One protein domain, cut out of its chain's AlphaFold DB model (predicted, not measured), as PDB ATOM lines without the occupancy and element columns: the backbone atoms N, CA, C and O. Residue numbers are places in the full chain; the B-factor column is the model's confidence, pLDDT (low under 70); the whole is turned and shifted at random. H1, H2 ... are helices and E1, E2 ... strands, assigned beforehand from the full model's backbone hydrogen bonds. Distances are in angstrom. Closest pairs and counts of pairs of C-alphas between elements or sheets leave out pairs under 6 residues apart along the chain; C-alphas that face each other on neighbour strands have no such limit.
ATOM      1  N   PHE A   8     265.493 173.902 120.116       84.69
ATOM      2  CA  PHE A   8     266.682 173.097 120.406       84.69
ATOM      3  C   PHE A   8     267.398 172.663 119.118       84.69
ATOM      4  O   PHE A   8     268.622 172.770 119.005       84.69
ATOM      5  N   CYS A   9     266.637 172.216 118.120       83.06
ATOM      6  CA  CYS A   9     267.157 171.739 116.847       83.06
ATOM      7  C   CYS A   9     267.775 172.882 116.036       83.06
ATOM      8  O   CYS A   9     268.877 172.728 115.506       83.06
ATOM      9  N   GLN A  10     267.102 174.035 115.970       85.38
ATOM     10  CA  GLN A  10     267.606 175.217 115.267       85.38
ATOM     11  C   GLN A  10     268.890 175.750 115.920       85.38
ATOM     12  O   GLN A  10     269.886 175.999 115.234       85.38
ATOM     13  N   ASN A  11     268.914 175.845 117.252       86.88
ATOM     14  CA  ASN A  11     270.091 176.276 118.004       86.88
ATOM     15  C   ASN A  11     271.262 175.298 117.847       86.88
ATOM     16  O   ASN A  11     272.401 175.723 117.626       86.88
ATOM     17  N   THR A  12     270.988 173.992 117.885       87.25
ATOM     18  CA  THR A  12     271.993 172.948 117.641       87.25
ATOM     19  C   THR A  12     272.555 173.046 116.223       87.25
ATOM     20  O   THR A  12     273.771 173.088 116.051       87.25
ATOM     21  N   ALA A  13     271.704 173.172 115.200       87.50
ATOM     22  CA  ALA A  13     272.133 173.292 113.805       87.50
ATOM     23  C   ALA A  13     273.005 174.539 113.566       87.50
ATOM     24  O   ALA A  13     274.057 174.456 112.922       87.50
ATOM     25  N   LYS A  14     272.620 175.690 114.133       88.94
ATOM     26  CA  LYS A  14     273.413 176.929 114.074       88.94
ATOM     27  C   LYS A  14     274.773 176.771 114.760       88.94
ATOM     28  O   LYS A  14     275.796 177.209 114.225       88.94
ATOM     29  N   SER A  15     274.793 176.117 115.921       87.19
ATOM     30  CA  SER A  15     276.020 175.864 116.685       87.19
ATOM     31  C   SER A  15     276.963 174.931 115.928       87.19
ATOM     32  O   SER A  15     278.143 175.243 115.790       87.19
ATOM     33  N   LEU A  16     276.441 173.846 115.346       88.06
ATOM     34  CA  LEU A  16     277.213 172.909 114.522       88.06
ATOM     35  C   LEU A  16     277.754 173.561 113.245       88.06
ATOM     36  O   LEU A  16     278.891 173.301 112.859       88.06
ATOM     37  N   THR A  17     276.984 174.456 112.623       90.38
ATOM     38  CA  THR A  17     277.452 175.230 111.461       90.38
ATOM     39  C   THR A  17     278.646 176.108 111.837       90.38
ATOM     40  O   THR A  17     279.660 176.114 111.141       90.38
ATOM     41  N   THR A  18     278.557 176.809 112.971       89.31
ATOM     42  CA  THR A  18     279.643 177.664 113.482       89.31
ATOM     43  C   THR A  18     280.871 176.837 113.873       89.31
ATOM     44  O   THR A  18     281.998 177.181 113.522       89.31
ATOM     45  N   PHE A  19     280.654 175.717 114.561       89.44
ATOM     46  CA  PHE A  19     281.685 174.750 114.931       89.44
ATOM     47  C   PHE A  19     282.455 174.250 113.706       89.44
ATOM     48  O   PHE A  19     283.683 174.333 113.672       89.44
ATOM     49  N   HIS A  20     281.739 173.824 112.664       89.94
ATOM     50  CA  HIS A  20     282.349 173.367 111.420       89.94
ATOM     51  C   HIS A  20     283.110 174.496 110.705       89.94
ATOM     52  O   HIS A  20     284.243 174.295 110.267       89.94
ATOM     53  N   ALA A  21     282.543 175.708 110.645       94.19
ATOM     54  CA  ALA A  21     283.206 176.874 110.051       94.19
ATOM     55  C   ALA A  21     284.532 177.228 110.750       94.19
ATOM     56  O   ALA A  21     285.491 177.636 110.095       94.19
ATOM     57  N   ASN A  22     284.627 177.001 112.062       94.31
ATOM     58  CA  ASN A  22     285.847 177.210 112.845       94.31
ATOM     59  C   ASN A  22     286.878 176.067 112.712       94.31
ATOM     60  O   ASN A  22     287.931 176.099 113.360       94.31
ATOM     61  N   GLY A  23     286.602 175.049 111.891       94.81
ATOM     62  CA  GLY A  23     287.426 173.844 111.771       94.81
ATOM     63  C   GLY A  23     287.319 172.913 112.979       94.81
ATOM     64  O   GLY A  23     288.258 172.164 113.261       94.81
ATOM     65  N   GLY A  24     286.217 173.005 113.724       95.31
ATOM     66  CA  GLY A  24     285.919 172.091 114.812       95.31
ATOM     67  C   GLY A  24     285.590 170.688 114.306       95.31
ATOM     68  O   GLY A  24     285.096 170.510 113.191       95.31
ATOM     69  N   HIS A  25     285.902 169.683 115.115       94.19
ATOM     70  CA  HIS A  25     285.602 168.283 114.824       94.19
ATOM     71  C   HIS A  25     285.465 167.461 116.107       94.19
ATOM     72  O   HIS A  25     285.900 167.872 117.187       94.19
ATOM     73  N   PHE A  26     284.852 166.290 115.980       94.44
ATOM     74  CA  PHE A  26     284.749 165.318 117.060       94.44
ATOM     75  C   PHE A  26     285.910 164.326 116.996       94.44
ATOM     76  O   PHE A  26     286.374 163.965 115.915       94.44
ATOM     77  N   VAL A  27     286.364 163.871 118.160       95.44
ATOM     78  CA  VAL A  27     287.319 162.768 118.297       95.44
ATOM     79  C   VAL A  27     286.629 161.642 119.060       95.44
ATOM     80  O   VAL A  27     286.191 161.836 120.196       95.44
ATOM     81  N   GLY A  28     286.559 160.464 118.442       93.00
ATOM     82  CA  GLY A  28     285.766 159.334 118.928       93.00
ATOM     83  C   GLY A  28     284.401 159.252 118.244       93.00
ATOM     84  O   GLY A  28     284.200 159.831 117.176       93.00
ATOM     85  N   ASP A  29     283.484 158.506 118.856       92.25
ATOM     86  CA  ASP A  29     282.150 158.275 118.315       92.25
ATOM     87  C   ASP A  29     281.132 159.285 118.866       92.25
ATOM     88  O   ASP A  29     280.704 159.192 120.014       92.25
ATOM     89  N   ALA A  30     280.753 160.254 118.032       90.75
ATOM     90  CA  ALA A  30     279.758 161.273 118.358       90.75
ATOM     91  C   ALA A  30     278.355 160.934 117.814       90.75
ATOM     92  O   ALA A  30     277.519 161.834 117.700       90.75
ATOM     93  N   THR A  31     278.078 159.679 117.423       91.00
ATOM     94  CA  THR A  31     276.753 159.321 116.904       91.00
ATOM     95  C   THR A  31     275.677 159.293 117.985       91.00
ATOM     96  O   THR A  31     275.916 159.033 119.165       91.00
ATOM     97  N   TRP A  32     274.458 159.610 117.548       92.06
ATOM     98  CA  TRP A  32     273.253 159.632 118.365       92.06
ATOM     99  C   TRP A  32     272.453 158.376 118.037       92.06
ATOM    100  O   TRP A  32     272.197 158.096 116.864       92.06
ATOM    101  N   HIS A  33     272.051 157.624 119.055       93.50
ATOM    102  CA  HIS A  33     271.330 156.366 118.879       93.50
ATOM    103  C   HIS A  33     270.036 156.374 119.669       93.50
ATOM    104  O   HIS A  33     270.035 156.690 120.855       93.50
ATOM    105  N   ILE A  34     268.946 155.958 119.032       93.50
ATOM    106  CA  ILE A  34     267.717 155.638 119.752       93.50
ATOM    107  C   ILE A  34     267.974 154.356 120.542       93.50
ATOM    108  O   ILE A  34     268.290 153.320 119.955       93.50
ATOM    109  N   THR A  35     267.861 154.428 121.863       95.38
ATOM    110  CA  THR A  35     268.014 153.269 122.751       95.38
ATOM    111  C   THR A  35     266.675 152.651 123.109       95.38
ATOM    112  O   THR A  35     266.593 151.444 123.307       95.38
ATOM    113  N   GLU A  36     265.627 153.467 123.173       94.81
ATOM    114  CA  GLU A  36     264.284 153.022 123.516       94.81
ATOM    115  C   GLU A  36     263.244 153.879 122.794       94.81
ATOM    116  O   GLU A  36     263.411 155.092 122.646       94.81
ATOM    117  N   LEU A  37     262.171 153.230 122.344       94.25
ATOM    118  CA  LEU A  37     260.992 153.875 121.782       94.25
ATOM    119  C   LEU A  37     259.815 153.639 122.721       94.25
ATOM    120  O   LEU A  37     259.445 152.495 122.991       94.25
ATOM    121  N   GLY A  38     259.208 154.728 123.180       90.19
ATOM    122  CA  GLY A  38     257.947 154.695 123.900       90.19
ATOM    123  C   GLY A  38     256.825 154.150 123.019       90.19
ATOM    124  O   GLY A  38     256.881 154.195 121.786       90.19
ATOM    125  N   LYS A  39     255.774 153.630 123.658       92.62
ATOM    126  CA  LYS A  39     254.603 153.112 122.946       92.62
ATOM    127  C   LYS A  39     253.938 154.252 122.154       92.62
ATOM    128  O   LYS A  39     253.479 155.207 122.782       92.62
ATOM    129  N   PRO A  40     253.817 154.147 120.818       92.75
ATOM    130  CA  PRO A  40     253.154 155.174 120.027       92.75
ATOM    131  C   PRO A  40     251.683 155.333 120.430       92.75
ATOM    132  O   PRO A  40     250.999 154.342 120.707       92.75
ATOM    133  N   ALA A  41     251.190 156.570 120.432       93.38
ATOM    134  CA  ALA A  41     249.803 156.893 120.760       93.38
ATOM    135  C   ALA A  41     249.126 157.668 119.621       93.38
ATOM    136  O   ALA A  41     249.670 158.648 119.118       93.38
ATOM    137  N   GLY A  42     247.913 157.256 119.245       90.88
ATOM    138  CA  GLY A  42     247.188 157.814 118.096       90.88
ATOM    139  C   GLY A  42     247.478 157.077 116.785       90.88
ATOM    140  O   GLY A  42     248.225 156.100 116.756       90.88
ATOM    141  N   THR A  43     246.836 157.519 115.703       85.19
ATOM    142  CA  THR A  43     246.907 156.878 114.374       85.19
ATOM    143  C   THR A  43     247.323 157.846 113.267       85.19
ATOM    144  O   THR A  43     248.098 157.450 112.401       85.19
ATOM    145  N   ASP A  44     246.859 159.098 113.308       86.25
ATOM    146  CA  ASP A  44     247.380 160.240 112.543       86.25
ATOM    147  C   ASP A  44     246.788 161.551 113.123       86.25
ATOM    148  O   ASP A  44     245.581 161.771 113.004       86.25
ATOM    149  N   PRO A  45     247.578 162.407 113.793       89.44
ATOM    150  CA  PRO A  45     249.004 162.245 114.023       89.44
ATOM    151  C   PRO A  45     249.319 161.231 115.140       89.44
ATOM    152  O   PRO A  45     248.500 160.965 116.023       89.44
ATOM    153  N   VAL A  46     250.525 160.663 115.101       93.75
ATOM    154  CA  VAL A  46     251.039 159.694 116.081       93.75
ATOM    155  C   VAL A  46     252.017 160.394 117.015       93.75
ATOM    156  O   VAL A  46     253.013 160.947 116.563       93.75
ATOM    157  N   LYS A  47     251.767 160.339 118.320       94.25
ATOM    158  CA  LYS A  47     252.709 160.805 119.341       94.25
ATOM    159  C   LYS A  47     253.719 159.709 119.649       94.25
ATOM    160  O   LYS A  47     253.329 158.554 119.847       94.25
ATOM    161  N   VAL A  48     254.993 160.074 119.683       94.62
ATOM    162  CA  VAL A  48     256.121 159.174 119.914       94.62
ATOM    163  C   VAL A  48     257.068 159.821 120.915       94.62
ATOM    164  O   VAL A  48     257.362 161.007 120.814       94.62
ATOM    165  N   SER A  49     257.571 159.006 121.834       96.00
ATOM    166  CA  SER A  49     258.664 159.359 122.736       96.00
ATOM    167  C   SER A  49     259.856 158.465 122.413       96.00
ATOM    168  O   SER A  49     259.675 157.269 122.171       96.00
ATOM    169  N   ALA A  50     261.067 159.005 122.391       95.81
ATOM    170  CA  ALA A  50     262.281 158.248 122.110       95.81
ATOM    171  C   ALA A  50     263.411 158.671 123.045       95.81
ATOM    172  O   ALA A  50     263.747 159.849 123.120       95.81
ATOM    173  N   TYR A  51     264.049 157.710 123.704       96.12
ATOM    174  CA  TYR A  51     265.297 157.972 124.413       96.12
ATOM    175  C   TYR A  51     266.454 157.892 123.424       96.12
ATOM    176  O   TYR A  51     266.665 156.863 122.775       96.12
ATOM    177  N   VAL A  52     267.201 158.986 123.307       95.12
ATOM    178  CA  VAL A  52     268.342 159.126 122.406       95.12
ATOM    179  C   VAL A  52     269.614 159.263 123.229       95.12
ATOM    180  O   VAL A  52     269.785 160.211 123.991       95.12
ATOM    181  N   LYS A  53     270.528 158.310 123.064       95.69
ATOM    182  CA  LYS A  53     271.841 158.313 123.701       95.69
ATOM    183  C   LYS A  53     272.886 158.918 122.774       95.69
ATOM    184  O   LYS A  53     273.011 158.514 121.619       95.69
ATOM    185  N   VAL A  54     273.685 159.820 123.328       94.56
ATOM    186  CA  VAL A  54     274.927 160.321 122.738       94.56
ATOM    187  C   VAL A  54     276.090 159.672 123.478       94.56
ATOM    188  O   VAL A  54     276.152 159.736 124.709       94.56
ATOM    189  N   ASN A  55     276.994 159.028 122.743       94.25
ATOM    190  CA  ASN A  55     278.168 158.397 123.337       94.25
ATOM    191  C   ASN A  55     279.170 159.454 123.851       94.25
ATOM    192  O   ASN A  55     279.256 160.552 123.286       94.25
ATOM    193  N   PRO A  56     279.936 159.144 124.915       96.12
ATOM    194  CA  PRO A  56     281.047 159.988 125.330       96.12
ATOM    195  C   PRO A  56     282.059 160.139 124.191       96.12
ATOM    196  O   PRO A  56     282.457 159.157 123.563       96.12
ATOM    197  N   HIS A  57     282.502 161.364 123.947       95.44
ATOM    198  CA  HIS A  57     283.455 161.695 122.889       95.44
ATOM    199  C   HIS A  57     284.290 162.909 123.306       95.44
ATOM    200  O   HIS A  57     284.176 163.404 124.426       95.44
ATOM    201  N   LYS A  58     285.180 163.389 122.437       97.12
ATOM    202  CA  LYS A  58     285.869 164.666 122.654       97.12
ATOM    203  C   LYS A  58     285.518 165.657 121.561       97.12
ATOM    204  O   LYS A  58     285.320 165.279 120.406       97.12
ATOM    205  N   ILE A  59     285.491 166.927 121.929       94.94
ATOM    206  CA  ILE A  59     285.160 168.041 121.055       94.94
ATOM    207  C   ILE A  59     286.408 168.901 120.884       94.94
ATOM    208  O   ILE A  59     286.997 169.370 121.855       94.94
ATOM    209  N   VAL A  60     286.802 169.133 119.636       96.44
ATOM    210  CA  VAL A  60     287.772 170.167 119.274       96.44
ATOM    211  C   VAL A  60     286.979 171.350 118.743       96.44
ATOM    212  O   VAL A  60     286.477 171.294 117.628       96.44
ATOM    213  N   SER A  61     286.826 172.411 119.537       92.31
ATOM    214  CA  SER A  61     285.901 173.525 119.246       92.31
ATOM    215  C   SER A  61     286.297 174.396 118.046       92.31
ATOM    216  O   SER A  61     285.442 175.027 117.424       92.31
ATOM    217  N   LYS A  62     287.592 174.441 117.720       95.38
ATOM    218  CA  LYS A  62     288.170 175.178 116.589       95.38
ATOM    219  C   LYS A  62     289.535 174.608 116.221       95.38
ATOM    220  O   LYS A  62     290.159 173.911 117.022       95.38
ATOM    221  N   ARG A  63     290.041 174.956 115.038       94.69
ATOM    222  CA  ARG A  63     291.375 174.543 114.574       94.69
ATOM    223  C   ARG A  63     292.453 174.846 115.625       94.69
ATOM    224  O   ARG A  63     292.627 175.993 116.026       94.69
ATOM    225  N   GLY A  64     293.186 173.812 116.034       93.88
ATOM    226  CA  GLY A  64     294.288 173.915 116.996       93.88
ATOM    227  C   GLY A  64     293.874 173.979 118.471       93.88
ATOM    228  O   GLY A  64     294.753 174.085 119.320       93.88
ATOM    229  N   ALA A  65     292.578 173.913 118.797       96.06
ATOM    230  CA  ALA A  65     292.135 173.798 120.184       96.06
ATOM    231  C   ALA A  65     292.445 172.409 120.763       96.06
ATOM    232  O   ALA A  65     292.430 171.402 120.052       96.06
ATOM    233  N   THR A  66     292.686 172.360 122.072       96.81
ATOM    234  CA  THR A  66     292.818 171.100 122.810       96.81
ATOM    235  C   THR A  66     291.472 170.364 122.824       96.81
ATOM    236  O   THR A  66     290.453 171.008 123.076       96.81
ATOM    237  N   PRO A  67     291.432 169.041 122.577       96.81
ATOM    238  CA  PRO A  67     290.200 168.266 122.693       96.81
ATOM    239  C   PRO A  67     289.667 168.246 124.131       96.81
ATOM    240  O   PRO A  67     290.375 167.822 125.048       96.81
ATOM    241  N   GLU A  68     288.404 168.619 124.310       96.88
ATOM    242  CA  GLU A  68     287.704 168.602 125.599       96.88
ATOM    243  C   GLU A  68     286.719 167.426 125.661       96.88
ATOM    244  O   GLU A  68     286.083 167.118 124.652       96.88
ATOM    245  N   PRO A  69     286.589 166.723 126.798       96.75
ATOM    246  CA  PRO A  69     285.666 165.598 126.910       96.75
ATOM    247  C   PRO A  69     284.199 166.058 126.979       96.75
ATOM    248  O   PRO A  69     283.845 166.872 127.827       96.75
ATOM    249  N   ASP A  70     283.337 165.457 126.156       94.25
ATOM    250  CA  ASP A  70     281.883 165.410 126.350       94.25
ATOM    251  C   ASP A  70     281.544 164.029 126.928       94.25
ATOM    252  O   ASP A  70     281.869 162.993 126.342       94.25
ATOM    253  N   GLN A  71     280.915 164.004 128.104       95.00
ATOM    254  CA  GLN A  71     280.582 162.762 128.812       95.00
ATOM    255  C   GLN A  71     279.453 161.971 128.142       95.00
ATOM    256  O   GLN A  71     279.132 160.869 128.585       95.00
ATOM    257  N   GLY A  72     278.848 162.503 127.078       93.31
ATOM    258  CA  GLY A  72     277.628 161.942 126.527       93.31
ATOM    259  C   GLY A  72     276.450 162.160 127.475       93.31
ATOM    260  O   GLY A  72     276.571 162.726 128.563       93.31
ATOM    261  N   ARG A  73     275.267 161.758 127.024       94.56
ATOM    262  CA  ARG A  73     274.003 161.945 127.746       94.56
ATOM    263  C   ARG A  73     272.906 161.112 127.106       94.56
ATOM    264  O   ARG A  73     273.039 160.682 125.961       94.56
ATOM    265  N   VAL A  74     271.828 160.899 127.848       95.50
ATOM    266  CA  VAL A  74     270.563 160.389 127.314       95.50
ATOM    267  C   VAL A  74     269.575 161.546 127.336       95.50
ATOM    268  O   VAL A  74     269.500 162.254 128.334       95.50
ATOM    269  N   LEU A  75     268.874 161.742 126.227       93.81
ATOM    270  CA  LEU A  75     267.874 162.786 126.026       93.81
ATOM    271  C   LEU A  75     266.534 162.122 125.717       93.81
ATOM    272  O   LEU A  75     266.507 161.115 125.004       93.81
ATOM    273  N   LEU A  76     265.439 162.685 126.208       94.62
ATOM    274  CA  LEU A  76     264.092 162.268 125.841       94.62
ATOM    275  C   LEU A  76     263.572 163.174 124.724       94.62
ATOM    276  O   LEU A  76     263.451 164.382 124.884       94.62
ATOM    277  N   PHE A  77     263.275 162.573 123.579       94.31
ATOM    278  CA  PHE A  77     262.687 163.236 122.426       94.31
ATOM    279  C   PHE A  77     261.200 162.917 122.386       94.31
ATOM    280  O   PHE A  77     260.836 161.773 122.113       94.31
ATOM    281  N   ASP A  78     260.357 163.919 122.588       93.81
ATOM    282  CA  ASP A  78     258.913 163.806 122.420       93.81
ATOM    283  C   ASP A  78     258.513 164.497 121.124       93.81
ATOM    284  O   ASP A  78     258.845 165.654 120.905       93.81
ATOM    285  N   PHE A  79     257.843 163.785 120.221       92.12
ATOM    286  CA  PHE A  79     257.461 164.351 118.934       92.12
ATOM    287  C   PHE A  79     256.193 163.738 118.356       92.12
ATOM    288  O   PHE A  79     255.777 162.618 118.661       92.12
ATOM    289  N   THR A  80     255.599 164.488 117.442       92.38
ATOM    290  CA  THR A  80     254.395 164.115 116.719       92.38
ATOM    291  C   THR A  80     254.748 163.777 115.272       92.38
ATOM    292  O   THR A  80     255.277 164.604 114.530       92.38
ATOM    293  N   LEU A  81     254.438 162.560 114.832       91.25
ATOM    294  CA  LEU A  81     254.528 162.140 113.438       91.25
ATOM    295  C   LEU A  81     253.182 162.348 112.745       91.25
ATOM    296  O   LEU A  81     252.198 161.688 113.069       91.25
ATOM    297  N   ALA A  82     253.147 163.239 111.759       88.75
ATOM    298  CA  ALA A  82     251.984 163.451 110.901       88.75
ATOM    299  C   ALA A  82     252.245 162.882 109.503       88.75
ATOM    300  O   ALA A  82     253.308 163.133 108.915       88.75
ATOM    301  N   LYS A  83     251.279 162.143 108.949       85.44
ATOM    302  CA  LYS A  83     251.396 161.598 107.594       85.44
ATOM    303  C   LYS A  83     250.885 162.617 106.574       85.44
ATOM    304  O   LYS A  83     249.699 162.906 106.476       85.44
TER     305      LYS A  83
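AT A GLANCE: This is residues 8 to 83 of the 96 residues of an uncharacterized protein of Actinopolymorpha singaporensis (UniProt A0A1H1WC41). Picture a long, narrow, bowed ribbon of strands: two three-stranded sheets stand end to end, the long, strongly twisted E2, E3 and E6 and the small E1, E4 and E5, and the ribbon bends sharply where E3 runs on into E4 and E5 into E6. One helix, H1, joins on at the small sheet's end and folds back over the hollow of the bow, with residues 8 to 15 standing free. The printed part has 76 residues, with one named helix and six named strands in the order H1 E1 E2 E3 E4 E5 E6; the sheet orders are E2 - E3 - E6 and E1 - E4 - E5, both antiparallel, and the class is mixed, helices and strands. The whole is loose, with a radius of gyration of the C-alphas of 15.9 A, and its outline is a rod spanning 50 by 22 by 14 A.

IN THESE COORDINATES: Begin in the long sheet with E3, residues 46 to 54, 24.8 A long. Beside it find E6, residues 73 to 83, 30.3 A, which ends at C-alpha 83 at (251.396, 161.598, 107.594), and E2, residues 32 to 37, 14.0 A. The small sheet has E4, residues 57 to 60, 10.2 A, with E1, residues 25 to 27, and E5, residues 68 to 70, each 6.7 A. Find C-alpha 8 at (266.682, 173.097, 120.406); from there H1, residues 8 to 21, runs 19.9 A to C-alpha 21 at (283.206, 176.874, 110.051).

HOW THE PARTS SIT: Look first at E3, the inner strand of its sheet. It is antiparallel to E6 at 152 degrees, with N 50 and O 77 at 2.8 A. On its other side E2 and E3 form a hairpin, antiparallel at 135 degrees, with N 33 and O 53 at 2.9 A. Across residues 55 and 56, E3 runs on into E4 at 76 degrees; across residues 71 and 72, E5 runs on into E6 at 56 degrees. E4 and E5 form a hairpin at 140 degrees, with N 59 and O 68 at 2.8 A, and E1 is antiparallel to E4 at 143 degrees, with N 27 and O 58 at 2.8 A. H1 is only just not on this small sheet, with 4 pairs of C-alphas within 10 A; its closest C-alphas to E1 are those of Phe 19 and His 25, 7.6 A. H1 and E3 are apart. In H1 every O i to N i+4 pair is within hydrogen-bond range.

THE WHOLE: Look for the two farthest C-alphas at Thr 43 and Gly 64, 50.4 A apart. The printed part has no cut, and no link is long. The mean pLDDT of the printed part is 92.6, and no printed residue is under 70.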